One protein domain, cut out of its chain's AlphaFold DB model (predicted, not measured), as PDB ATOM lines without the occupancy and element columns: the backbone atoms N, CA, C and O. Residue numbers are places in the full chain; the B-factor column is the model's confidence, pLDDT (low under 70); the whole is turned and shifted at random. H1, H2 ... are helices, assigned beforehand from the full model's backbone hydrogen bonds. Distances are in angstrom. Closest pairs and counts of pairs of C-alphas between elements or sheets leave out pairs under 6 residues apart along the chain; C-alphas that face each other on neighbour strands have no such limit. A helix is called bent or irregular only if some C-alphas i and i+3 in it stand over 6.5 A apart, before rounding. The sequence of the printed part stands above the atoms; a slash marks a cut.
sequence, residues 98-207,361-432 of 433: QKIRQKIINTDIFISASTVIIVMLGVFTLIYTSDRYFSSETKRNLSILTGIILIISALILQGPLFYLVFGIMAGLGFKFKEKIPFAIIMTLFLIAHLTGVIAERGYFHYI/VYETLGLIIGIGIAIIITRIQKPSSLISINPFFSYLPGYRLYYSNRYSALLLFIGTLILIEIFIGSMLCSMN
ATOM      1  N   GLN A  98      56.270  31.547  45.824       86.88
ATOM      2  CA  GLN A  98      56.512  32.670  44.911       86.88
ATOM      3  C   GLN A  98      56.694  32.189  43.466       86.88
ATOM      4  O   GLN A  98      56.102  32.757  42.550       86.88
ATOM      5  N   LYS A  99      57.453  31.106  43.255       90.25
ATOM      6  CA  LYS A  99      57.611  30.492  41.925       90.25
ATOM      7  C   LYS A  99      56.274  29.990  41.374       90.25
ATOM      8  O   LYS A  99      56.008  30.143  40.186       90.25
ATOM      9  N   ILE A 100      55.426  29.405  42.220       89.88
ATOM     10  CA  ILE A 100      54.089  28.939  41.835       89.88
ATOM     11  C   ILE A 100      53.158  30.116  41.546       89.88
ATOM     12  O   ILE A 100      52.456  30.074  40.546       89.88
ATOM     13  N   ARG A 101      53.200  31.194  42.336       89.56
ATOM     14  CA  ARG A 101      52.453  32.427  42.055       89.56
ATOM     15  C   ARG A 101      52.835  32.999  40.690       89.56
ATOM     16  O   ARG A 101      51.948  33.328  39.917       89.56
ATOM     17  N   GLN A 102      54.126  33.028  40.353       90.19
ATOM     18  CA  GLN A 102      54.558  33.447  39.017       90.19
ATOM     19  C   GLN A 102      54.009  32.527  37.919       90.19
ATOM     20  O   GLN A 102      53.583  33.002  36.870       90.19
ATOM     21  N   LYS A 103      53.983  31.209  38.155       92.75
ATOM     22  CA  LYS A 103      53.367  30.259  37.219       92.75
ATOM     23  C   LYS A 103      51.865  30.484  37.065       92.75
ATOM     24  O   LYS A 103      51.391  30.370  35.943       92.75
ATOM     25  N   ILE A 104      51.142  30.805  38.139       91.75
ATOM     26  CA  ILE A 104      49.715  31.157  38.083       91.75
ATOM     27  C   ILE A 104      49.530  32.386  37.198       91.75
ATOM     28  O   ILE A 104      48.794  32.292  36.231       91.75
ATOM     29  N   ILE A 105      50.274  33.472  37.445       89.25
ATOM     30  CA  ILE A 105      50.195  34.708  36.644       89.25
ATOM     31  C   ILE A 105      50.451  34.422  35.159       89.25
ATOM     32  O   ILE A 105      49.678  34.822  34.299       89.25
ATOM     33  N   ASN A 106      51.512  33.677  34.843       89.69
ATOM     34  CA  ASN A 106      51.821  33.337  33.453       89.69
ATOM     35  C   ASN A 106      50.738  32.444  32.818       89.69
ATOM     36  O   ASN A 106      50.484  32.541  31.621       89.69
ATOM     37  N   THR A 107      50.126  31.556  33.608       92.12
ATOM     38  CA  THR A 107      49.041  30.676  33.152       92.12
ATOM     39  C   THR A 107      47.761  31.474  32.912       92.12
ATOM     40  O   THR A 107      47.105  31.247  31.908       92.12
ATOM     41  N   ASP A 108      47.442  32.432  33.777       90.12
ATOM     42  CA  ASP A 108      46.283  33.321  33.665       90.12
ATOM     43  C   ASP A 108      46.365  34.225  32.425       90.12
ATOM     44  O   ASP A 108      45.430  34.285  31.625       90.12
ATOM     45  N   ILE A 109      47.542  34.815  32.170       87.88
ATOM     46  CA  ILE A 109      47.819  35.552  30.923       87.88
ATOM     47  C   ILE A 109      47.578  34.653  29.701       87.88
ATOM     48  O   ILE A 109      46.962  35.067  28.718       87.88
ATOM     49  N   PHE A 110      48.049  33.405  29.756       91.25
ATOM     50  CA  PHE A 110      47.862  32.441  28.675       91.25
ATOM     51  C   PHE A 110      46.391  32.036  28.477       91.25
ATOM     52  O   PHE A 110      45.941  31.918  27.332       91.25
ATOM     53  N   ILE A 111      45.645  31.819  29.566       93.25
ATOM     54  CA  ILE A 111      44.207  31.522  29.535       93.25
ATOM     55  C   ILE A 111      43.477  32.687  28.873       93.25
ATOM     56  O   ILE A 111      42.794  32.452  27.880       93.25
ATOM     57  N   SER A 112      43.708  33.918  29.334       89.75
ATOM     58  CA  SER A 112      43.067  35.136  28.815       89.75
ATOM     59  C   SER A 112      43.318  35.322  27.314       89.75
ATOM     60  O   SER A 112      42.373  35.408  26.525       89.75
ATOM     61  N   ALA A 113      44.581  35.219  26.881       89.25
ATOM     62  CA  ALA A 113      44.935  35.277  25.463       89.25
ATOM     63  C   ALA A 113      44.242  34.169  24.642       89.25
ATOM     64  O   ALA A 113      43.757  34.405  23.532       89.25
ATOM     65  N   SER A 114      44.153  32.953  25.193       92.00
ATOM     66  CA  SER A 114      43.433  31.843  24.557       92.00
ATOM     67  C   SER A 114      41.930  32.122  24.472       92.00
ATOM     68  O   SER A 114      41.320  31.826  23.444       92.00
ATOM     69  N   THR A 115      41.329  32.723  25.502       94.12
ATOM     70  CA  THR A 115      39.919  33.129  25.511       94.12
ATOM     71  C   THR A 115      39.633  34.109  24.377       94.12
ATOM     72  O   THR A 115      38.692  33.878  23.620       94.12
ATOM     73  N   VAL A 116      40.459  35.143  24.180       91.88
ATOM     74  CA  VAL A 116      40.286  36.116  23.080       91.88
ATOM     75  C   VAL A 116      40.303  35.431  21.712       91.88
ATOM     76  O   VAL A 116      39.434  35.691  20.873       91.88
ATOM     77  N   ILE A 117      41.243  34.507  21.491       91.56
ATOM     78  CA  ILE A 117      41.326  33.732  20.245       91.56
ATOM     79  C   ILE A 117      40.059  32.901  20.032       91.56
ATOM     80  O   ILE A 117      39.466  32.938  18.951       91.56
ATOM     81  N   ILE A 118      39.643  32.153  21.056       95.62
ATOM     82  CA  ILE A 118      38.464  31.279  21.015       95.62
ATOM     83  C   ILE A 118      37.204  32.098  20.722       95.62
ATOM     84  O   ILE A 118      36.417  31.712  19.857       95.62
ATOM     85  N   VAL A 119      37.035  33.243  21.389       94.94
ATOM     86  CA  VAL A 119      35.896  34.147  21.195       94.94
ATOM     87  C   VAL A 119      35.870  34.675  19.770       94.94
ATOM     88  O   VAL A 119      34.847  34.548  19.101       94.94
ATOM     89  N   MET A 120      36.986  35.208  19.267       94.25
ATOM     90  CA  MET A 120      37.036  35.739  17.904       94.25
ATOM     91  C   MET A 120      36.760  34.665  16.851       94.25
ATOM     92  O   MET A 120      35.932  34.876  15.963       94.25
ATOM     93  N   LEU A 121      37.398  33.495  16.955       94.44
ATOM     94  CA  LEU A 121      37.139  32.385  16.034       94.44
ATOM     95  C   LEU A 121      35.694  31.881  16.145       94.44
ATOM     96  O   LEU A 121      35.088  31.557  15.123       94.44
ATOM     97  N   GLY A 122      35.123  31.867  17.351       95.88
ATOM     98  CA  GLY A 122      33.724  31.525  17.589       95.88
ATOM     99  C   GLY A 122      32.762  32.500  16.916       95.88
ATOM    100  O   GLY A 122      31.877  32.064  16.183       95.88
ATOM    101  N   VAL A 123      32.974  33.811  17.075       95.75
ATOM    102  CA  VAL A 123      32.171  34.856  16.417       95.75
ATOM    103  C   VAL A 123      32.286  34.756  14.896       95.75
ATOM    104  O   VAL A 123      31.273  34.761  14.199       95.75
ATOM    105  N   PHE A 124      33.495  34.604  14.352       96.00
ATOM    106  CA  PHE A 124      33.678  34.483  12.904       96.00
ATOM    107  C   PHE A 124      33.026  33.218  12.340       96.00
ATOM    108  O   PHE A 124      32.398  33.271  11.282       96.00
ATOM    109  N   THR A 125      33.112  32.100  13.064       95.75
ATOM    110  CA  THR A 125      32.455  30.847  12.675       95.75
ATOM    111  C   THR A 125      30.932  30.961  12.764       95.75
ATOM    112  O   THR A 125      30.233  30.485  11.871       95.75
ATOM    113  N   LEU A 126      30.396  31.659  13.769       96.31
ATOM    114  CA  LEU A 126      28.965  31.948  13.895       96.31
ATOM    115  C   LEU A 126      28.439  32.788  12.725       96.31
ATOM    116  O   LEU A 126      27.420  32.435  12.130       96.31
ATOM    117  N   ILE A 127      29.129  33.877  12.370       95.12
ATOM    118  CA  ILE A 127      28.734  34.732  11.240       95.12
ATOM    119  C   ILE A 127      28.793  33.914   9.945       95.12
ATOM    120  O   ILE A 127      27.816  33.860   9.201       95.12
ATOM    121  N   TYR A 128      29.904  33.203   9.715       94.38
ATOM    122  CA  TYR A 128      30.097  32.379   8.520       94.38
ATOM    123  C   TYR A 128      29.035  31.283   8.368       94.38
ATOM    124  O   TYR A 128      28.489  31.082   7.284       94.38
ATOM    125  N   THR A 129      28.726  30.569   9.451       93.50
ATOM    126  CA  THR A 129      27.710  29.508   9.436       93.50
ATOM    127  C   THR A 129      26.314  30.087   9.230       93.50
ATOM    128  O   THR A 129      25.559  29.548   8.421       93.50
ATOM    129  N   SER A 130      25.988  31.211   9.873       93.56
ATOM    130  CA  SER A 130      24.693  31.879   9.709       93.56
ATOM    131  C   SER A 130      24.470  32.346   8.267       93.56
ATOM    132  O   SER A 130      23.389  32.128   7.726       93.56
ATOM    133  N   ASP A 131      25.498  32.904   7.616       91.56
ATOM    134  CA  ASP A 131      25.459  33.270   6.191       91.56
ATOM    135  C   ASP A 131      25.255  32.057   5.269       91.56
ATOM    136  O   ASP A 131      24.566  32.147   4.254       91.56
ATOM    137  N   ARG A 132      25.841  30.903   5.605       90.81
ATOM    138  CA  ARG A 132      25.757  29.682   4.784       90.81
ATOM    139  C   ARG A 132      24.457  28.901   4.941       90.81
ATOM    140  O   ARG A 132      24.106  28.148   4.032       90.81
ATOM    141  N   TYR A 133      23.790  29.016   6.086       91.06
ATOM    142  CA  TYR A 133      22.607  28.217   6.412       91.06
ATOM    143  C   TYR A 133      21.281  28.959   6.243       91.06
ATOM    144  O   TYR A 133      20.255  28.307   6.034       91.06
ATOM    145  N   PHE A 134      21.278  30.290   6.337       91.00
ATOM    146  CA  PHE A 134      20.054  31.081   6.282       91.00
ATOM    147  C   PHE A 134      20.059  32.011   5.077       91.00
ATOM    148  O   PHE A 134      20.800  32.987   5.025       91.00
ATOM    149  N   SER A 135      19.166  31.736   4.127       87.75
ATOM    150  CA  SER A 135      18.985  32.580   2.944       87.75
ATOM    151  C   SER A 135      18.295  33.910   3.239       87.75
ATOM    152  O   SER A 135      18.531  34.906   2.565       87.75
ATOM    153  N   SER A 136      17.428  33.926   4.251       91.94
ATOM    154  CA  SER A 136      16.714  35.122   4.681       91.94
ATOM    155  C   SER A 136      17.579  35.954   5.623       91.94
ATOM    156  O   SER A 136      18.081  35.448   6.628       91.94
ATOM    157  N   GLU A 137      17.693  37.248   5.327       90.19
ATOM    158  CA  GLU A 137      18.440  38.200   6.147       90.19
ATOM    159  C   GLU A 137      17.945  38.248   7.597       90.19
ATOM    160  O   GLU A 137      18.758  38.248   8.520       90.19
ATOM    161  N   THR A 138      16.627  38.206   7.819       91.50
ATOM    162  CA  THR A 138      16.049  38.227   9.170       91.50
ATOM    163  C   THR A 138      16.452  36.990   9.968       91.50
ATOM    164  O   THR A 138      16.881  37.110  11.115       91.50
ATOM    165  N   LYS A 139      16.400  35.801   9.352       93.06
ATOM    166  CA  LYS A 139      16.822  34.540   9.987       93.06
ATOM    167  C   LYS A 139      18.315  34.535  10.301       93.06
ATOM    168  O   LYS A 139      18.706  34.108  11.385       93.06
ATOM    169  N   ARG A 140      19.142  35.047   9.386       92.69
ATOM    170  CA  ARG A 140      20.583  35.196   9.607       92.69
ATOM    171  C   ARG A 140      20.879  36.130  10.777       92.69
ATOM    172  O   ARG A 140      21.632  35.752  11.669       92.69
ATOM    173  N   ASN A 141      20.285  37.323  10.797       92.06
ATOM    174  CA  ASN A 141      20.530  38.308  11.851       92.06
ATOM    175  C   ASN A 141      20.052  37.788  13.215       92.06
ATOM    176  O   ASN A 141      20.757  37.946  14.209       92.06
ATOM    177  N   LEU A 142      18.911  37.090  13.255       94.88
ATOM    178  CA  LEU A 142      18.410  36.439  14.466       94.88
ATOM    179  C   LEU A 142      19.348  35.324  14.958       94.88
ATOM    180  O   LEU A 142      19.610  35.232  16.156       94.88
ATOM    181  N   SER A 143      19.884  34.505  14.045       94.44
ATOM    182  CA  SER A 143      20.885  33.474  14.360       94.44
ATOM    183  C   SER A 143      22.150  34.088  14.962       94.44
ATOM    184  O   SER A 143      22.617  33.643  16.009       94.44
ATOM    185  N   ILE A 144      22.670  35.156  14.350       94.56
ATOM    186  CA  ILE A 144      23.859  35.866  14.837       94.56
ATOM    187  C   ILE A 144      23.596  36.483  16.212       94.56
ATOM    188  O   ILE A 144      24.400  36.284  17.118       94.56
ATOM    189  N   LEU A 145      22.464  37.167  16.409       94.69
ATOM    190  CA  LEU A 145      22.100  37.747  17.703       94.69
ATOM    191  C   LEU A 145      22.015  36.672  18.795       94.69
ATOM    192  O   LEU A 145      22.616  36.817  19.858       94.69
ATOM    193  N   THR A 146      21.320  35.571  18.508       94.69
ATOM    194  CA  THR A 146      21.177  34.443  19.440       94.69
ATOM    195  C   THR A 146      22.539  33.839  19.778       94.69
ATOM    196  O   THR A 146      22.848  33.609  20.946       94.69
ATOM    197  N   GLY A 147      23.391  33.629  18.773       94.94
ATOM    198  CA  GLY A 147      24.738  33.111  18.982       94.94
ATOM    199  C   GLY A 147      25.636  34.064  19.776       94.94
ATOM    200  O   GLY A 147      26.404  33.600  20.613       94.94
ATOM    201  N   ILE A 148      25.511  35.382  19.588       95.62
ATOM    202  CA  ILE A 148      26.230  36.385  20.391       95.62
ATOM    203  C   ILE A 148      25.774  36.330  21.852       95.62
ATOM    204  O   ILE A 148      26.620  36.295  22.743       95.62
ATOM    205  N   ILE A 149      24.464  36.255  22.113       96.12
ATOM    206  CA  ILE A 149      23.926  36.108  23.475       96.12
ATOM    207  C   ILE A 149      24.478  34.837  24.133       96.12
ATOM    208  O   ILE A 149      24.883  34.873  25.297       96.12
ATOM    209  N   LEU A 150      24.558  33.727  23.394       95.44
ATOM    210  CA  LEU A 150      25.146  32.478  23.885       95.44
ATOM    211  C   LEU A 150      26.643  32.609  24.181       95.44
ATOM    212  O   LEU A 150      27.085  32.137  25.224       95.44
ATOM    213  N   ILE A 151      27.415  33.269  23.310       95.75
ATOM    214  CA  ILE A 151      28.844  33.542  23.538       95.75
ATOM    215  C   ILE A 151      29.034  34.389  24.803       95.75
ATOM    216  O   ILE A 151      29.862  34.049  25.645       95.75
ATOM    217  N   ILE A 152      28.253  35.460  24.973       95.25
ATOM    218  CA  ILE A 152      28.326  36.324  26.161       95.25
ATOM    219  C   ILE A 152      27.951  35.531  27.418       95.25
ATOM    220  O   ILE A 152      28.656  35.590  28.421       95.25
ATOM    221  N   SER A 153      26.888  34.728  27.351       95.06
ATOM    222  CA  SER A 153      26.455  33.880  28.469       95.06
ATOM    223  C   SER A 153      27.527  32.854  28.853       95.06
ATOM    224  O   SER A 153      27.799  32.654  30.034       95.06
ATOM    225  N   ALA A 154      28.181  32.244  27.861       94.69
ATOM    226  CA  ALA A 154      29.315  31.344  28.050       94.69
ATOM    227  C   ALA A 154      30.518  32.041  28.707       94.69
ATOM    228  O   ALA A 154      31.162  31.445  29.568       94.69
ATOM    229  N   LEU A 155      30.808  33.292  28.338       93.62
ATOM    230  CA  LEU A 155      31.882  34.084  28.946       93.62
ATOM    231  C   LEU A 155      31.576  34.511  30.384       93.62
ATOM    232  O   LEU A 155      32.491  34.564  31.200       93.62
ATOM    233  N   ILE A 156      30.314  34.799  30.706       92.81
ATOM    234  CA  ILE A 156      29.907  35.177  32.066       92.81
ATOM    235  C   ILE A 156      29.910  33.957  32.989       92.81
ATOM    236  O   ILE A 156      30.447  34.013  34.092       92.81
ATOM    237  N   LEU A 157      29.304  32.852  32.551       93.12
ATOM    238  CA  LEU A 157      29.124  31.666  33.391       93.12
ATOM    239  C   LEU A 157      30.379  30.788  33.464       93.12
ATOM    240  O   LEU A 157      30.542  30.056  34.440       93.12
ATOM    241  N   GLN A 158      31.270  30.878  32.467       93.12
ATOM    242  CA  GLN A 158      32.494  30.077  32.364       93.12
ATOM    243  C   GLN A 158      32.216  28.561  32.503       93.12
ATOM    244  O   GLN A 158      31.086  28.083  32.350       93.12
ATOM    245  N   GLY A 159      33.259  27.756  32.728       94.81
ATOM    246  CA  GLY A 159      33.110  26.335  33.057       94.81
ATOM    247  C   GLY A 159      32.462  25.504  31.936       94.81
ATOM    248  O   GLY A 159      32.734  25.752  30.761       94.81
ATOM    249  N   PRO A 160      31.619  24.499  32.247       96.56
ATOM    250  CA  PRO A 160      31.106  23.559  31.245       96.56
ATOM    251  C   PRO A 160      30.336  24.218  30.095       96.56
ATOM    252  O   PRO A 160      30.447  23.763  28.957       96.56
ATOM    253  N   LEU A 161      29.599  25.303  30.367       95.62
ATOM    254  CA  LEU A 161      28.842  26.024  29.341       95.62
ATOM    255  C   LEU A 161      29.770  26.693  28.320       95.62
ATOM    256  O   LEU A 161      29.485  26.646  27.125       95.62
ATOM    257  N   PHE A 162      30.891  27.261  28.774       97.19
ATOM    258  CA  PHE A 162      31.906  27.835  27.890       97.19
ATOM    259  C   PHE A 162      32.402  26.800  26.877       97.19
ATOM    260  O   PHE A 162      32.326  27.012  25.665       97.19
ATOM    261  N   TYR A 163      32.831  25.636  27.367       98.06
ATOM    262  CA  TYR A 163      33.342  24.568  26.509       98.06
ATOM    263  C   TYR A 163      32.263  23.949  25.622       98.06
ATOM    264  O   TYR A 163      32.563  23.573  24.492       98.06
ATOM    265  N   LEU A 164      31.013  23.891  26.087       97.75
ATOM    266  CA  LEU A 164      29.882  23.451  25.275       97.75
ATOM    267  C   LEU A 164      29.646  24.392  24.088       97.75
ATOM    268  O   LEU A 164      29.640  23.942  22.944       97.75
ATOM    269  N   VAL A 165      29.490  25.693  24.342       97.50
ATOM    270  CA  VAL A 165      29.195  26.692  23.302       97.50
ATOM    271  C   VAL A 165      30.332  26.778  22.289       97.50
ATOM    272  O   VAL A 165      30.102  26.689  21.083       97.50
ATOM    273  N   PHE A 166      31.577  26.890  22.751       97.81
ATOM    274  CA  PHE A 166      32.715  26.978  21.839       97.81
ATOM    275  C   PHE A 166      33.070  25.634  21.192       97.81
ATOM    276  O   PHE A 166      33.556  25.620  20.062       97.81
ATOM    277  N   GLY A 167      32.743  24.510  21.834       97.75
ATOM    278  CA  GLY A 167      32.771  23.187  21.215       97.75
ATOM    279  C   GLY A 167      31.789  23.075  20.047       97.75
ATOM    280  O   GLY A 167      32.167  22.576  18.988       97.75
ATOM    281  N   ILE A 168      30.567  23.611  20.187       97.62
ATOM    282  CA  ILE A 168      29.594  23.697  19.082       97.62
ATOM    283  C   ILE A 168      30.178  24.522  17.931       97.62
ATOM    284  O   ILE A 168      30.177  24.063  16.792       97.62
ATOM    285  N   MET A 169      30.734  25.705  18.210       96.94
ATOM    286  CA  MET A 169      31.327  26.556  17.168       96.94
ATOM    287  C   MET A 169      32.481  25.862  16.434       96.94
ATOM    288  O   MET A 169      32.511  25.859  15.204       96.94
ATOM    289  N   ALA A 170      33.394  25.218  17.165       96.75
ATOM    290  CA  ALA A 170      34.478  24.445  16.563       96.75
ATOM    291  C   ALA A 170      33.929  23.306  15.686       96.75
ATOM    292  O   ALA A 170      34.342  23.146  14.536       96.75
ATOM    293  N   GLY A 171      32.932  22.570  16.189       96.38
ATOM    294  CA  GLY A 171      32.225  21.518  15.460       96.38
ATOM    295  C   GLY A 171      31.569  22.004  14.162       96.38
ATOM    296  O   GLY A 171      31.679  21.346  13.128       96.38
ATOM    297  N   LEU A 172      30.941  23.184  14.182       95.44
ATOM    298  CA  LEU A 172      30.344  23.804  12.997       95.44
ATOM    299  C   LEU A 172      31.405  24.146  11.941       95.44
ATOM    300  O   LEU A 172      31.159  23.978  10.746       95.44
ATOM    301  N   GLY A 173      32.599  24.573  12.361       92.75
ATOM    302  CA  GLY A 173      33.713  24.861  11.456       92.75
ATOM    303  C   GLY A 173      34.176  23.639  10.651       92.75
ATOM    304  O   GLY A 173      34.515  23.779   9.476       92.75
ATOM    305  N   PHE A 174      34.115  22.432  11.227       95.38
ATOM    306  CA  PHE A 174      34.487  21.188  10.532       95.38
ATOM    307  C   PHE A 174      33.562  20.825   9.366       95.38
ATOM    308  O   PHE A 174      33.948  20.047   8.495       95.38
ATOM    309  N   LYS A 175      32.350  21.389   9.313       94.06
ATOM    310  CA  LYS A 175      31.407  21.135   8.219       94.06
ATOM    311  C   LYS A 175      31.879  21.708   6.883       94.06
ATOM    312  O   LYS A 175      31.561  21.151   5.832       94.06
ATOM    313  N   PHE A 176      32.607  22.819   6.911       92.12
ATOM    314  CA  PHE A 176      33.034  23.531   5.712       92.12
ATOM    315  C   PHE A 176      34.493  23.203   5.428       92.12
ATOM    316  O   PHE A 176      35.366  23.524   6.232       92.12
ATOM    317  N   LYS A 177      34.772  22.576   4.279       92.00
ATOM    318  CA  LYS A 177      36.115  22.087   3.923       92.00
ATOM    319  C   LYS A 177      37.169  23.192   4.024       92.00
ATOM    320  O   LYS A 177      38.265  22.970   4.527       92.00
ATOM    321  N   GLU A 178      36.804  24.397   3.607       91.94
ATOM    322  CA  GLU A 178      37.630  25.597   3.652       91.94
ATOM    323  C   GLU A 178      37.864  26.159   5.066       91.94
ATOM    324  O   GLU A 178      38.778  26.959   5.242       91.94
ATOM    325  N   LYS A 179      37.080  25.751   6.075       94.81
ATOM    326  CA  LYS A 179      37.205  26.203   7.474       94.81
ATOM    327  C   LYS A 179      37.731  25.138   8.434       94.81
ATOM    328  O   LYS A 179      37.974  25.458   9.598       94.81
ATOM    329  N   ILE A 180      38.010  23.924   7.953       93.81
ATOM    330  CA  ILE A 180      38.639  22.858   8.750       93.81
ATOM    331  C   ILE A 180      39.897  23.351   9.491       93.81
ATOM    332  O   ILE A 180      39.994  23.088  10.690       93.81
ATOM    333  N   PRO A 181      40.833  24.108   8.875       93.62
ATOM    334  CA  PRO A 181      42.017  24.579   9.595       93.62
ATOM    335  C   PRO A 181      41.677  25.466  10.802       93.62
ATOM    336  O   PRO A 181      42.278  25.311  11.863       93.62
ATOM    337  N   PHE A 182      40.675  26.345  10.686       92.50
ATOM    338  CA  PHE A 182      40.231  27.183  11.804       92.50
ATOM    339  C   PHE A 182      39.550  26.372  12.903       92.50
ATOM    340  O   PHE A 182      39.784  26.642  14.076       92.50
ATOM    341  N   ALA A 183      38.756  25.362  12.539       95.06
ATOM    342  CA  ALA A 183      38.125  24.461  13.499       95.06
ATOM    343  C   ALA A 183      39.165  23.665  14.306       95.06
ATOM    344  O   ALA A 183      39.044  23.545  15.528       95.06
ATOM    345  N   ILE A 184      40.226  23.185  13.645       95.75
ATOM    346  CA  ILE A 184      41.358  22.516  14.302       95.75
ATOM    347  C   ILE A 184      42.054  23.482  15.259       95.75
ATOM    348  O   ILE A 184      42.216  23.156  16.431       95.75
ATOM    349  N   ILE A 185      42.416  24.680  14.789       94.25
ATOM    350  CA  ILE A 185      43.074  25.702  15.616       94.25
ATOM    351  C   ILE A 185      42.213  26.036  16.839       94.25
ATOM    352  O   ILE A 185      42.703  26.001  17.963       94.25
ATOM    353  N   MET A 186      40.920  26.291  16.642       95.62
ATOM    354  CA  MET A 186      39.983  26.595  17.721       95.62
ATOM    355  C   MET A 186      39.879  25.447  18.735       95.62
ATOM    356  O   MET A 186      39.895  25.693  19.938       95.62
ATOM    357  N   THR A 187      39.836  24.196  18.269       96.88
ATOM    358  CA  THR A 187      39.814  23.009  19.141       96.88
ATOM    359  C   THR A 187      41.107  22.885  19.946       96.88
ATOM    360  O   THR A 187      41.059  22.626  21.147       96.88
ATOM    361  N   LEU A 188      42.266  23.115  19.320       96.69
ATOM    362  CA  LEU A 188      43.557  23.113  20.008       96.69
ATOM    363  C   LEU A 188      43.622  24.204  21.079       96.69
ATOM    364  O   LEU A 188      44.056  23.921  22.193       96.69
ATOM    365  N   PHE A 189      43.133  25.413  20.789       96.12
ATOM    366  CA  PHE A 189      43.050  26.480  21.786       96.12
ATOM    367  C   PHE A 189      42.060  26.159  22.906       96.12
ATOM    368  O   PHE A 189      42.364  26.452  24.054       96.12
ATOM    369  N   LEU A 190      40.929  25.504  22.630       97.00
ATOM    370  CA  LEU A 190      40.004  25.041  23.674       97.00
ATOM    371  C   LEU A 190      40.654  24.009  24.602       97.00
ATOM    372  O   LEU A 190      40.511  24.106  25.821       97.00
ATOM    373  N   ILE A 191      41.405  23.053  24.047       96.94
ATOM    374  CA  ILE A 191      42.172  22.075  24.832       96.94
ATOM    375  C   ILE A 191      43.258  22.788  25.641       96.94
ATOM    376  O   ILE A 191      43.392  22.537  26.836       96.94
ATOM    377  N   ALA A 192      44.004  23.704  25.024       96.12
ATOM    378  CA  ALA A 192      45.063  24.439  25.700       96.12
ATOM    379  C   ALA A 192      44.507  25.326  26.830       96.12
ATOM    380  O   ALA A 192      45.009  25.271  27.953       96.12
ATOM    381  N   HIS A 193      43.408  26.040  26.581       96.94
ATOM    382  CA  HIS A 193      42.657  26.801  27.580       96.94
ATOM    383  C   HIS A 193      42.227  25.897  28.739       96.94
ATOM    384  O   HIS A 193      42.504  26.203  29.894       96.94
ATOM    385  N   LEU A 194      41.636  24.729  28.453       96.56
ATOM    386  CA  LEU A 194      41.292  23.731  29.469       96.56
ATOM    387  C   LEU A 194      42.502  23.304  30.300       96.56
ATOM    388  O   LEU A 194      42.428  23.331  31.525       96.56
ATOM    389  N   THR A 195      43.629  22.968  29.671       95.81
ATOM    390  CA  THR A 195      44.850  22.614  30.411       95.81
ATOM    391  C   THR A 195      45.382  23.768  31.261       95.81
ATOM    392  O   THR A 195      45.848  23.525  32.374       95.81
ATOM    393  N   GLY A 196      45.249  25.010  30.786       95.62
ATOM    394  CA  GLY A 196      45.559  26.218  31.543       95.62
ATOM    395  C   GLY A 196      44.710  26.311  32.807       95.62
ATOM    396  O   GLY A 196      45.265  26.364  33.902       95.62
ATOM    397  N   VAL A 197      43.383  26.214  32.680       95.12
ATOM    398  CA  VAL A 197      42.451  26.250  33.825       95.12
ATOM    399  C   VAL A 197      42.754  25.131  34.833       95.12
ATOM    400  O   VAL A 197      42.698  25.341  36.045       95.12
ATOM    401  N   ILE A 198      43.120  23.932  34.364       95.19
ATOM    402  CA  ILE A 198      43.534  22.816  35.236       95.19
ATOM    403  C   ILE A 198      44.789  23.170  36.023       95.19
ATOM    404  O   ILE A 198      44.853  22.935  37.234       95.19
ATOM    405  N   ALA A 199      45.797  23.696  35.329       95.31
ATOM    406  CA  ALA A 199      47.058  24.074  35.935       95.31
ATOM    407  C   ALA A 199      46.844  25.178  36.974       95.31
ATOM    408  O   ALA A 199      47.300  25.040  38.108       95.31
ATOM    409  N   GLU A 200      46.092  26.217  36.620       94.75
ATOM    410  CA  GLU A 200      45.752  27.332  37.496       94.75
ATOM    411  C   GLU A 200      45.019  26.859  38.759       94.75
ATOM    412  O   GLU A 200      45.503  27.102  39.864       94.75
ATOM    413  N   ARG A 201      43.925  26.090  38.626       94.50
ATOM    414  CA  ARG A 201      43.188  25.529  39.775       94.50
ATOM    415  C   ARG A 201      44.075  24.639  40.645       94.50
ATOM    416  O   ARG A 201      43.996  24.708  41.869       94.50
ATOM    417  N   GLY A 202      44.930  23.816  40.033       94.62
ATOM    418  CA  GLY A 202      45.869  22.951  40.750       94.62
ATOM    419  C   GLY A 202      46.914  23.744  41.536       94.62
ATOM    420  O   GLY A 202      47.174  23.451  42.705       94.62
ATOM    421  N   TYR A 203      47.477  24.792  40.933       94.62
ATOM    422  CA  TYR A 203      48.408  25.691  41.605       94.62
ATOM    423  C   TYR A 203      47.727  26.519  42.694       94.62
ATOM    424  O   TYR A 203      48.279  26.631  43.787       94.62
ATOM    425  N   PHE A 204      46.530  27.049  42.439       93.69
ATOM    426  CA  PHE A 204      45.759  27.815  43.412       93.69
ATOM    427  C   PHE A 204      45.385  26.953  44.619       93.69
ATOM    428  O   PHE A 204      45.636  27.337  45.761       93.69
ATOM    429  N   HIS A 205      44.869  25.741  44.386       93.88
ATOM    430  CA  HIS A 205      44.597  24.777  45.451       93.88
ATOM    431  C   HIS A 205      45.866  24.441  46.238       93.88
ATOM    432  O   HIS A 205      45.846  24.367  47.465       93.88
ATOM    433  N   TYR A 206      46.996  24.286  45.544       92.38
ATOM    434  CA  TYR A 206      48.269  24.035  46.193       92.38
ATOM    435  C   TYR A 206      48.681  25.177  47.138       92.38
ATOM    436  O   TYR A 206      49.051  24.886  48.271       92.38
ATOM    437  N   ILE A 207      48.611  26.443  46.708       90.50
ATOM    438  CA  ILE A 207      49.041  27.592  47.530       90.50
ATOM    439  C   ILE A 207      48.025  28.004  48.597       90.50
ATOM    440  O   ILE A 207      48.417  28.600  49.590       90.50
ATOM    441  N   VAL A 361      36.127  17.084  34.708       95.81
ATOM    442  CA  VAL A 361      35.338  16.125  33.915       95.81
ATOM    443  C   VAL A 361      34.185  16.807  33.173       95.81
ATOM    444  O   VAL A 361      33.959  16.503  32.006       95.81
ATOM    445  N   TYR A 362      33.491  17.754  33.808       96.19
ATOM    446  CA  TYR A 362      32.342  18.436  33.209       96.19
ATOM    447  C   TYR A 362      32.730  19.371  32.062       96.19
ATOM    448  O   TYR A 362      32.041  19.408  31.049       96.19
ATOM    449  N   GLU A 363      33.842  20.089  32.181       96.75
ATOM    450  CA  GLU A 363      34.382  20.948  31.129       96.75
ATOM    451  C   GLU A 363      34.843  20.128  29.916       96.75
ATOM    452  O   GLU A 363      34.517  20.463  28.775       96.75
ATOM    453  N   THR A 364      35.520  18.999  30.158       95.62
ATOM    454  CA  THR A 364      35.905  18.052  29.101       95.62
ATOM    455  C   THR A 364      34.678  17.466  28.400       95.62
ATOM    456  O   THR A 364      34.634  17.413  27.170       95.62
ATOM    457  N   LEU A 365      33.663  17.047  29.164       96.94
ATOM    458  CA  LEU A 365      32.402  16.556  28.608       96.94
ATOM    459  C   LEU A 365      31.679  17.647  27.817       96.94
ATOM    460  O   LEU A 365      31.204  17.364  26.724       96.94
ATOM    461  N   GLY A 366      31.648  18.886  28.315       96.62
ATOM    462  CA  GLY A 366      31.079  20.035  27.613       96.62
ATOM    463  C   GLY A 366      31.696  20.219  26.228       96.62
ATOM    464  O   GLY A 366      30.964  20.300  25.244       96.62
ATOM    465  N   LEU A 367      33.030  20.172  26.126       97.25
ATOM    466  CA  LEU A 367      33.740  20.260  24.846       97.25
ATOM    467  C   LEU A 367      33.342  19.134  23.876       97.25
ATOM    468  O   LEU A 367      32.992  19.401  22.725       97.25
ATOM    469  N   ILE A 368      33.375  17.880  24.339       97.44
ATOM    470  CA  ILE A 368      33.068  16.700  23.512       97.44
ATOM    471  C   ILE A 368      31.608  16.727  23.048       97.44
ATOM    472  O   ILE A 368      31.327  16.541  21.862       97.44
ATOM    473  N   ILE A 369      30.680  16.985  23.973       97.75
ATOM    474  CA  ILE A 369      29.244  17.074  23.693       97.75
ATOM    475  C   ILE A 369      28.974  18.217  22.715       97.75
ATOM    476  O   ILE A 369      28.229  18.023  21.757       97.75
ATOM    477  N   GLY A 370      29.609  19.378  22.896       97.12
ATOM    478  CA  GLY A 370      29.431  20.529  22.016       97.12
ATOM    479  C   GLY A 370      29.824  20.227  20.572       97.12
ATOM    480  O   GLY A 370      29.036  20.453  19.651       97.12
ATOM    481  N   ILE A 371      31.001  19.624  20.373       96.88
ATOM    482  CA  ILE A 371      31.454  19.185  19.045       96.88
ATOM    483  C   ILE A 371      30.474  18.154  18.456       96.88
ATOM    484  O   ILE A 371      30.085  18.266  17.291       96.88
ATOM    485  N   GLY A 372      30.030  17.181  19.258       96.50
ATOM    486  CA  GLY A 372      29.065  16.161  18.839       96.50
ATOM    487  C   GLY A 372      27.725  16.746  18.380       96.50
ATOM    488  O   GLY A 372      27.233  16.387  17.309       96.50
ATOM    489  N   ILE A 373      27.169  17.699  19.137       97.00
ATOM    490  CA  ILE A 373      25.928  18.409  18.794       97.00
ATOM    491  C   ILE A 373      26.066  19.113  17.442       97.00
ATOM    492  O   ILE A 373      25.201  18.962  16.581       97.00
ATOM    493  N   ALA A 374      27.163  19.832  17.209       95.44
ATOM    494  CA  ALA A 374      27.379  20.521  15.939       95.44
ATOM    495  C   ALA A 374      27.487  19.559  14.743       95.44
ATOM    496  O   ALA A 374      26.936  19.825  13.671       95.44
ATOM    497  N   ILE A 375      28.136  18.403  14.917       93.38
ATOM    498  CA  ILE A 375      28.189  17.360  13.881       93.38
ATOM    499  C   ILE A 375      26.778  16.834  13.570       93.38
ATOM    500  O   ILE A 375      26.445  16.630  12.402       93.38
ATOM    501  N   ILE A 376      25.927  16.650  14.584       94.81
ATOM    502  CA  ILE A 376      24.533  16.216  14.397       94.81
ATOM    503  C   ILE A 376      23.724  17.292  13.655       94.81
ATOM    504  O   ILE A 376      23.114  16.988  12.628       94.81
ATOM    505  N   ILE A 377      23.774  18.551  14.108       92.44
ATOM    506  CA  ILE A 377      23.075  19.687  13.476       92.44
ATOM    507  C   ILE A 377      23.442  19.785  11.991       92.44
ATOM    508  O   ILE A 377      22.575  19.880  11.119       92.44
ATOM    509  N   THR A 378      24.734  19.687  11.677       88.12
ATOM    510  CA  THR A 378      25.227  19.842  10.304       88.12
ATOM    511  C   THR A 378      24.925  18.650   9.394       88.12
ATOM    512  O   THR A 378      25.050  18.775   8.172       88.12
ATOM    513  N   ARG A 379      24.535  17.490   9.939       91.69
ATOM    514  CA  ARG A 379      24.010  16.360   9.152       91.69
ATOM    515  C   ARG A 379      22.544  16.555   8.786       91.69
ATOM    516  O   ARG A 379      22.154  16.182   7.684       91.69
ATOM    517  N   ILE A 380      21.763  17.141   9.689       92.38
ATOM    518  CA  ILE A 380      20.325  17.361   9.496       92.38
ATOM    519  C   ILE A 380      20.087  18.512   8.513       92.38
ATOM    520  O   ILE A 380      19.234  18.420   7.632       92.38
ATOM    521  N   GLN A 381      20.863  19.591   8.625       87.75
ATOM    522  CA  GLN A 381      20.646  20.799   7.837       87.75
ATOM    523  C   GLN A 381      21.523  20.810   6.573       87.75
ATOM    524  O   GLN A 381      22.757  20.772   6.644       87.75
ATOM    525  N   LYS A 382      20.893  20.888   5.391       86.06
ATOM    526  CA  LYS A 382      21.601  21.115   4.121       86.06
ATOM    527  C   LYS A 382      21.982  22.600   3.998       86.06
ATOM    528  O   LYS A 382      21.149  23.447   4.318       86.06
ATOM    529  N   PRO A 383      23.209  22.934   3.560       82.06
ATOM    530  CA  PRO A 383      23.596  24.323   3.325       82.06
ATOM    531  C   PRO A 383      22.752  24.920   2.189       82.06
ATOM    532  O   PRO A 383      22.479  24.234   1.201       82.06
ATOM    533  N   SER A 384      22.346  26.184   2.318       79.62
ATOM    534  CA  SER A 384      21.704  26.907   1.216       79.62
ATOM    535  C   SER A 384      22.730  27.255   0.133       79.62
ATOM    536  O   SER A 384      23.937  27.306   0.397       79.62
ATOM    537  N   SER A 385      22.265  27.494  -1.098       77.81
ATOM    538  CA  SER A 385      23.111  28.078  -2.144       77.81
ATOM    539  C   SER A 385      23.736  29.382  -1.636       77.81
ATOM    540  O   SER A 385      23.121  30.120  -0.866       77.81
ATOM    541  N   LEU A 386      24.993  29.628  -2.018       67.31
ATOM    542  CA  LEU A 386      25.745  30.816  -1.614       67.31
ATOM    543  C   LEU A 386      24.997  32.079  -2.039       67.31
ATOM    544  O   LEU A 386      24.950  32.408  -3.221       67.31
ATOM    545  N   ILE A 387      24.441  32.786  -1.063       67.25
ATOM    546  CA  ILE A 387      23.970  34.157  -1.231       67.25
ATOM    547  C   ILE A 387      25.151  35.068  -0.902       67.25
ATOM    548  O   ILE A 387      25.972  34.746  -0.041       67.25
ATOM    549  N   SER A 388      25.278  36.168  -1.642       74.94
ATOM    550  CA  SER A 388      26.324  37.167  -1.427       74.94
ATOM    551  C   SER A 388      26.427  37.530   0.057       74.94
ATOM    552  O   SER A 388      25.411  37.806   0.698       74.94
ATOM    553  N   ILE A 389      27.655  37.524   0.582       78.00
ATOM    554  CA  ILE A 389      27.972  37.890   1.969       78.00
ATOM    555  C   ILE A 389      27.328  39.238   2.278       78.00
ATOM    556  O   ILE A 389      27.416  40.155   1.456       78.00
ATOM    557  N   ASN A 390      26.738  39.385   3.465       81.81
ATOM    558  CA  ASN A 390      26.280  40.699   3.896       81.81
ATOM    559  C   ASN A 390      27.491  41.660   3.954       81.81
ATOM    560  O   ASN A 390      28.425  41.410   4.728       81.81
ATOM    561  N   PRO A 391      27.508  42.754   3.166       85.50
ATOM    562  CA  PRO A 391      28.647  43.666   3.109       85.50
ATOM    563  C   PRO A 391      28.981  44.273   4.474       85.50
ATOM    564  O   PRO A 391      30.145  44.585   4.718       85.50
ATOM    565  N   PHE A 392      28.017  44.358   5.396       87.12
ATOM    566  CA  PHE A 392      28.243  44.852   6.752       87.12
ATOM    567  C   PHE A 392      29.330  44.062   7.502       87.12
ATOM    568  O   PHE A 392      30.241  44.654   8.077       87.12
ATOM    569  N   PHE A 393      29.314  42.727   7.436       86.31
ATOM    570  CA  PHE A 393      30.298  41.904   8.153       86.31
ATOM    571  C   PHE A 393      31.703  41.999   7.558       86.31
ATOM    572  O   PHE A 393      32.684  41.739   8.251       86.31
ATOM    573  N   SER A 394      31.831  42.425   6.298       85.06
ATOM    574  CA  SER A 394      33.138  42.612   5.660       85.06
ATOM    575  C   SER A 394      33.965  43.747   6.283       85.06
ATOM    576  O   SER A 394      35.190  43.738   6.146       85.06
ATOM    577  N   TYR A 395      33.311  44.666   7.006       88.88
ATOM    578  CA  TYR A 395      33.956  45.741   7.763       88.88
ATOM    579  C   TYR A 395      34.454  45.304   9.144       88.88
ATOM    580  O   TYR A 395      35.231  46.033   9.760       88.88
ATOM    581  N   LEU A 396      34.052  44.126   9.640       89.81
ATOM    582  CA  LEU A 396      34.504  43.644  10.940       89.81
ATOM    583  C   LEU A 396      36.009  43.306  10.869       89.81
ATOM    584  O   LEU A 396      36.406  42.470  10.041       89.81
ATOM    585  N   PRO A 397      36.864  43.920  11.712       88.62
ATOM    586  CA  PRO A 397      38.300  43.665  11.700       88.62
ATOM    587  C   PRO A 397      38.613  42.170  11.825       88.62
ATOM    588  O   PRO A 397      38.019  41.458  12.629       88.62
ATOM    589  N   GLY A 398      39.516  41.667  10.983       90.88
ATOM    590  CA  GLY A 398      39.889  40.250  10.950       90.88
ATOM    591  C   GLY A 398      38.896  39.326  10.229       90.88
ATOM    592  O   GLY A 398      39.340  38.358   9.606       90.88
ATOM    593  N   TYR A 399      37.591  39.627  10.186       94.12
ATOM    594  CA  TYR A 399      36.606  38.735   9.555       94.12
ATOM    595  C   TYR A 399      36.860  38.548   8.058       94.12
ATOM    596  O   TYR A 399      36.821  37.426   7.560       94.12
ATOM    597  N   ARG A 400      37.218  39.612   7.325       92.75
ATOM    598  CA  ARG A 400      37.585  39.502   5.900       92.75
ATOM    599  C   ARG A 400      38.782  38.568   5.679       92.75
ATOM    600  O   ARG A 400      38.818  37.831   4.690       92.75
ATOM    601  N   LEU A 401      39.752  38.573   6.595       93.12
ATOM    602  CA  LEU A 401      40.921  37.686   6.552       93.12
ATOM    603  C   LEU A 401      40.514  36.235   6.831       93.12
ATOM    604  O   LEU A 401      40.920  35.336   6.096       93.12
ATOM    605  N   TYR A 402      39.651  36.022   7.829       93.94
ATOM    606  CA  TYR A 402      39.054  34.719   8.123       93.94
ATOM    607  C   TYR A 402      38.240  34.185   6.937       93.94
ATOM    608  O   TYR A 402      38.412  33.038   6.524       93.94
ATOM    609  N   TYR A 403      37.381  35.014   6.339       92.50
ATOM    610  CA  TYR A 403      36.538  34.648   5.204       92.50
ATOM    611  C   TYR A 403      37.384  34.214   4.000       92.50
ATOM    612  O   TYR A 403      37.147  33.143   3.443       92.50
ATOM    613  N   SER A 404      38.416  34.998   3.672       91.75
ATOM    614  CA  SER A 404      39.338  34.755   2.552       91.75
ATOM    615  C   SER A 404      40.435  33.718   2.825       91.75
ATOM    616  O   SER A 404      41.302  33.525   1.976       91.75
ATOM    617  N   ASN A 405      40.412  33.043   3.982       92.75
ATOM    618  CA  ASN A 405      41.409  32.044   4.387       92.75
ATOM    619  C   ASN A 405      42.855  32.582   4.404       92.75
ATOM    620  O   ASN A 405      43.810  31.849   4.150       92.75
ATOM    621  N   ARG A 406      43.048  33.873   4.713       92.69
ATOM    622  CA  ARG A 406      44.377  34.490   4.859       92.69
ATOM    623  C   ARG A 406      44.919  34.274   6.273       92.69
ATOM    624  O   ARG A 406      44.946  35.196   7.088       92.69
ATOM    625  N   TYR A 407      45.341  33.041   6.559       88.44
ATOM    626  CA  TYR A 407      45.731  32.588   7.902       88.44
ATOM    627  C   TYR A 407      46.836  33.429   8.547       88.44
ATOM    628  O   TYR A 407      46.697  33.832   9.697       88.44
ATOM    629  N   SER A 408      47.908  33.729   7.812       88.81
ATOM    630  CA  SER A 408      49.055  34.484   8.337       88.81
ATOM    631  C   SER A 408      48.661  35.890   8.792       88.81
ATOM    632  O   SER A 408      48.989  36.297   9.901       88.81
ATOM    633  N   ALA A 409      47.894  36.606   7.968       91.38
ATOM    634  CA  ALA A 409      47.403  37.939   8.298       91.38
ATOM    635  C   ALA A 409      46.424  37.914   9.481       91.38
ATOM    636  O   ALA A 409      46.470  38.798  10.334       91.38
ATOM    637  N   LEU A 410      45.556  36.895   9.560       88.69
ATOM    638  CA  LEU A 410      44.644  36.748  10.693       88.69
ATOM    639  C   LEU A 410      45.405  36.476  11.997       88.69
ATOM    640  O   LEU A 410      45.096  37.089  13.013       88.69
ATOM    641  N   LEU A 411      46.406  35.594  11.973       87.38
ATOM    642  CA  LEU A 411      47.241  35.305  13.141       87.38
ATOM    643  C   LEU A 411      48.039  36.533  13.592       87.38
ATOM    644  O   LEU A 411      48.167  36.754  14.790       87.38
ATOM    645  N   LEU A 412      48.516  37.361  12.658       91.19
ATOM    646  CA  LEU A 412      49.177  38.626  12.981       91.19
ATOM    647  C   LEU A 412      48.210  39.617  13.649       91.19
ATOM    648  O   LEU A 412      48.556  40.230  14.658       91.19
ATOM    649  N   PHE A 413      46.985  39.736  13.130       90.69
ATOM    650  CA  PHE A 413      45.940  40.563  13.739       90.69
ATOM    651  C   PHE A 413      45.600  40.094  15.162       90.69
ATOM    652  O   PHE A 413      45.617  40.888  16.099       90.69
ATOM    653  N   ILE A 414      45.377  38.788  15.336       86.94
ATOM    654  CA  ILE A 414      45.149  38.152  16.639       86.94
ATOM    655  C   ILE A 414      46.321  38.418  17.592       86.94
ATOM    656  O   ILE A 414      46.112  38.843  18.725       86.94
ATOM    657  N   GLY A 415      47.555  38.203  17.132       88.81
ATOM    658  CA  GLY A 415      48.760  38.430  17.928       88.81
ATOM    659  C   GLY A 415      48.891  39.881  18.383       88.81
ATOM    660  O   GLY A 415      49.284  40.134  19.517       88.81
ATOM    661  N   THR A 416      48.485  40.834  17.540       90.44
ATOM    662  CA  THR A 416      48.467  42.260  17.896       90.44
ATOM    663  C   THR A 416      47.480  42.542  19.030       90.44
ATOM    664  O   THR A 416      47.824  43.252  19.970       90.44
ATOM    665  N   LEU A 417      46.281  41.950  18.993       89.25
ATOM    666  CA  LEU A 417      45.293  42.101  20.069       89.25
ATOM    667  C   LEU A 417      45.778  41.499  21.392       89.25
ATOM    668  O   LEU A 417      45.625  42.127  22.434       89.25
ATOM    669  N   ILE A 418      46.426  40.334  21.343       86.75
ATOM    670  CA  ILE A 418      47.014  39.696  22.529       86.75
ATOM    671  C   ILE A 418      48.117  40.572  23.129       86.75
ATOM    672  O   ILE A 418      48.184  40.736  24.342       86.75
ATOM    673  N   LEU A 419      48.976  41.168  22.297       88.88
ATOM    674  CA  LEU A 419      50.013  42.085  22.778       88.88
ATOM    675  C   LEU A 419      49.415  43.325  23.452       88.88
ATOM    676  O   LEU A 419      49.922  43.746  24.490       88.88
ATOM    677  N   ILE A 420      48.335  43.881  22.896       88.06
ATOM    678  CA  ILE A 420      47.607  45.005  23.501       88.06
ATOM    679  C   ILE A 420      47.034  44.599  24.862       88.06
ATOM    680  O   ILE A 420      47.188  45.336  25.831       88.06
ATOM    681  N   GLU A 421      46.419  43.421  24.958       84.81
ATOM    682  CA  GLU A 421      45.861  42.906  26.211       84.81
ATOM    683  C   GLU A 421      46.944  42.688  27.275       84.81
ATOM    684  O   GLU A 421      46.800  43.157  28.403       84.81
ATOM    685  N   ILE A 422      48.068  42.063  26.908       84.06
ATOM    686  CA  ILE A 422      49.222  41.882  27.802       84.06
ATOM    687  C   ILE A 422      49.745  43.240  28.283       84.06
ATOM    688  O   ILE A 422      50.037  43.407  29.468       84.06
ATOM    689  N   PHE A 423      49.849  44.219  27.380       87.75
ATOM    690  CA  PHE A 423      50.320  45.556  27.717       87.75
ATOM    691  C   PHE A 423      49.371  46.255  28.702       87.75
ATOM    692  O   PHE A 423      49.817  46.686  29.765       87.75
ATOM    693  N   ILE A 424      48.063  46.285  28.416       83.75
ATOM    694  CA  ILE A 424      47.045  46.879  29.298       83.75
ATOM    695  C   ILE A 424      47.027  46.173  30.660       83.75
ATOM    696  O   ILE A 424      47.055  46.837  31.695       83.75
ATOM    697  N   GLY A 425      47.045  44.837  30.675       78.25
ATOM    698  CA  GLY A 425      47.079  44.051  31.907       78.25
ATOM    699  C   GLY A 425      48.323  44.337  32.750       78.25
ATOM    700  O   GLY A 425      48.229  44.484  33.969       78.25
ATOM    701  N   SER A 426      49.486  44.497  32.110       79.62
ATOM    702  CA  SER A 426      50.722  44.862  32.808       79.62
ATOM    703  C   SER A 426      50.659  46.264  33.427       79.62
ATOM    704  O   SER A 426      51.095  46.433  34.566       79.62
ATOM    705  N   MET A 427      50.055  47.238  32.732       82.12
ATOM    706  CA  MET A 427      49.874  48.600  33.249       82.12
ATOM    707  C   MET A 427      48.889  48.644  34.421       82.12
ATOM    708  O   MET A 427      49.137  49.325  35.409       82.12
ATOM    709  N   LEU A 428      47.786  47.893  34.357       77.44
ATOM    710  CA  LEU A 428      46.820  47.833  35.458       77.44
ATOM    711  C   LEU A 428      47.422  47.185  36.712       77.44
ATOM    712  O   LEU A 428      47.174  47.642  37.827       77.44
ATOM    713  N   CYS A 429      48.253  46.152  36.542       73.88
ATOM    714  CA  CYS A 429      48.965  45.527  37.654       73.88
ATOM    715  C   CYS A 429      50.002  46.461  38.296       73.88
ATOM    716  O   CYS A 429      50.163  46.414  39.512       73.88
ATOM    717  N   SER A 430      50.691  47.309  37.522       71.75
ATOM    718  CA  SER A 430      51.674  48.251  38.077       71.75
ATOM    719  C   SER A 430      51.050  49.452  38.790       71.75
ATOM    720  O   SER A 430      51.744  50.102  39.559       71.75
ATOM    721  N   MET A 431      49.765  49.744  38.561       73.12
ATOM    722  CA  MET A 431      49.037  50.820  39.250       73.12
ATOM    723  C   MET A 431      48.441  50.397  40.606       73.12
ATOM    724  O   MET A 431      48.079  51.263  41.396       73.12
ATOM    725  N   ASN A 432      48.331  49.089  40.874       51.62
ATOM    726  CA  ASN A 432      47.748  48.520  42.102       51.62
ATOM    727  C   ASN A 432      48.791  47.949  43.087       51.62
ATOM    728  O   ASN A 432      48.421  47.346  44.097       51.62
TER     729      ASN A 432
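This is residues 98 to 207 and 361 to 432 of the 433 residues of an uncharacterized protein of Desulfurobacterium indicum (UniProt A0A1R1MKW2). Picture an elongated, compact bundle of long helices: H1 runs through the middle, H2, H3 and H4 pack on it, and H5 covers the side of H3 away from H1. H8 crosses H1 on the opposite side from H3, short H6 and H7 lie near one end of H1, and residues 427 to 432 stick out. The 182 printed residues hold eight named helices, H1 to H8 in chain order, and no named strand: all helix. The radius of gyration of the C-alphas is 17.5 A, and the spans are 58 by 34 by 26 A.

Start at H1, residues 98 to 133, the hub, touching five helices. With H2 (137 to 157), H3 (159 to 173) and H4 (177 to 207) it forms an up and down bundle, each helix running against the one before; H1 and H2, H2 and H3, and H3 and H4 are helical hairpins. Residues 119 to 133 of H1 touch H2, closest at the C-alphas of Ser 130 and Arg 140, 5.3 A, at a shallow tilt of 15 degrees. H1 and H4 touch at 28 degrees, a shallow tilt, opposite ways, closest at the C-alphas of Ile 111 and His 193, 5.3 A. Look next at H5, residues 361 to 380: it touches H3 at a shallow tilt of 31 degrees, the same way, closest at the C-alphas of Pro 160 and Glu 363, 4.2 A; H1 and H5 are apart. H6 (391 to 395) and H7 (399 to 403) touch only at the corner, and only just, with 3 pairs of C-alphas within 8 A. Residues 414 to 422 of H8 (407 to 431) touch residues 109 to 117 of H1, closest at the C-alphas of Ala 113 and Ile 418, 5.7 A, at a steep tilt of 42 degrees, opposite ways. Every O i to N i+4 pair is within hydrogen-bond range in H1, H2, H3, H5, H7 and H8; H4 has 25 of 27, and H6 0 of 1 with 2 of 2 O i to N i+3 pairs.

Find C-alpha 98 at (56.512, 32.670, 44.911); H1 runs 51.5 A to C-alpha 133 at (22.607, 28.217, 6.412). H2 spans 30.0 A, H3 21.7 A, H4 45.8 A and H5 28.7 A. H4 is irregular: C-alphas 178 and 181 are 7.5 A apart. H8 runs 36.4 A to C-alpha 431 at (49.037, 50.820, 39.250).

The C-alphas farthest apart, of Gln 98 and Ser 385, are 57.9 A apart. Residues 208 to 360 are not printed; C-alphas 207 and 361 stand 22.5 A apart across the cut. Of the links printed whole, none is long. Residues 386, 387 and 432 have pLDDT under 70.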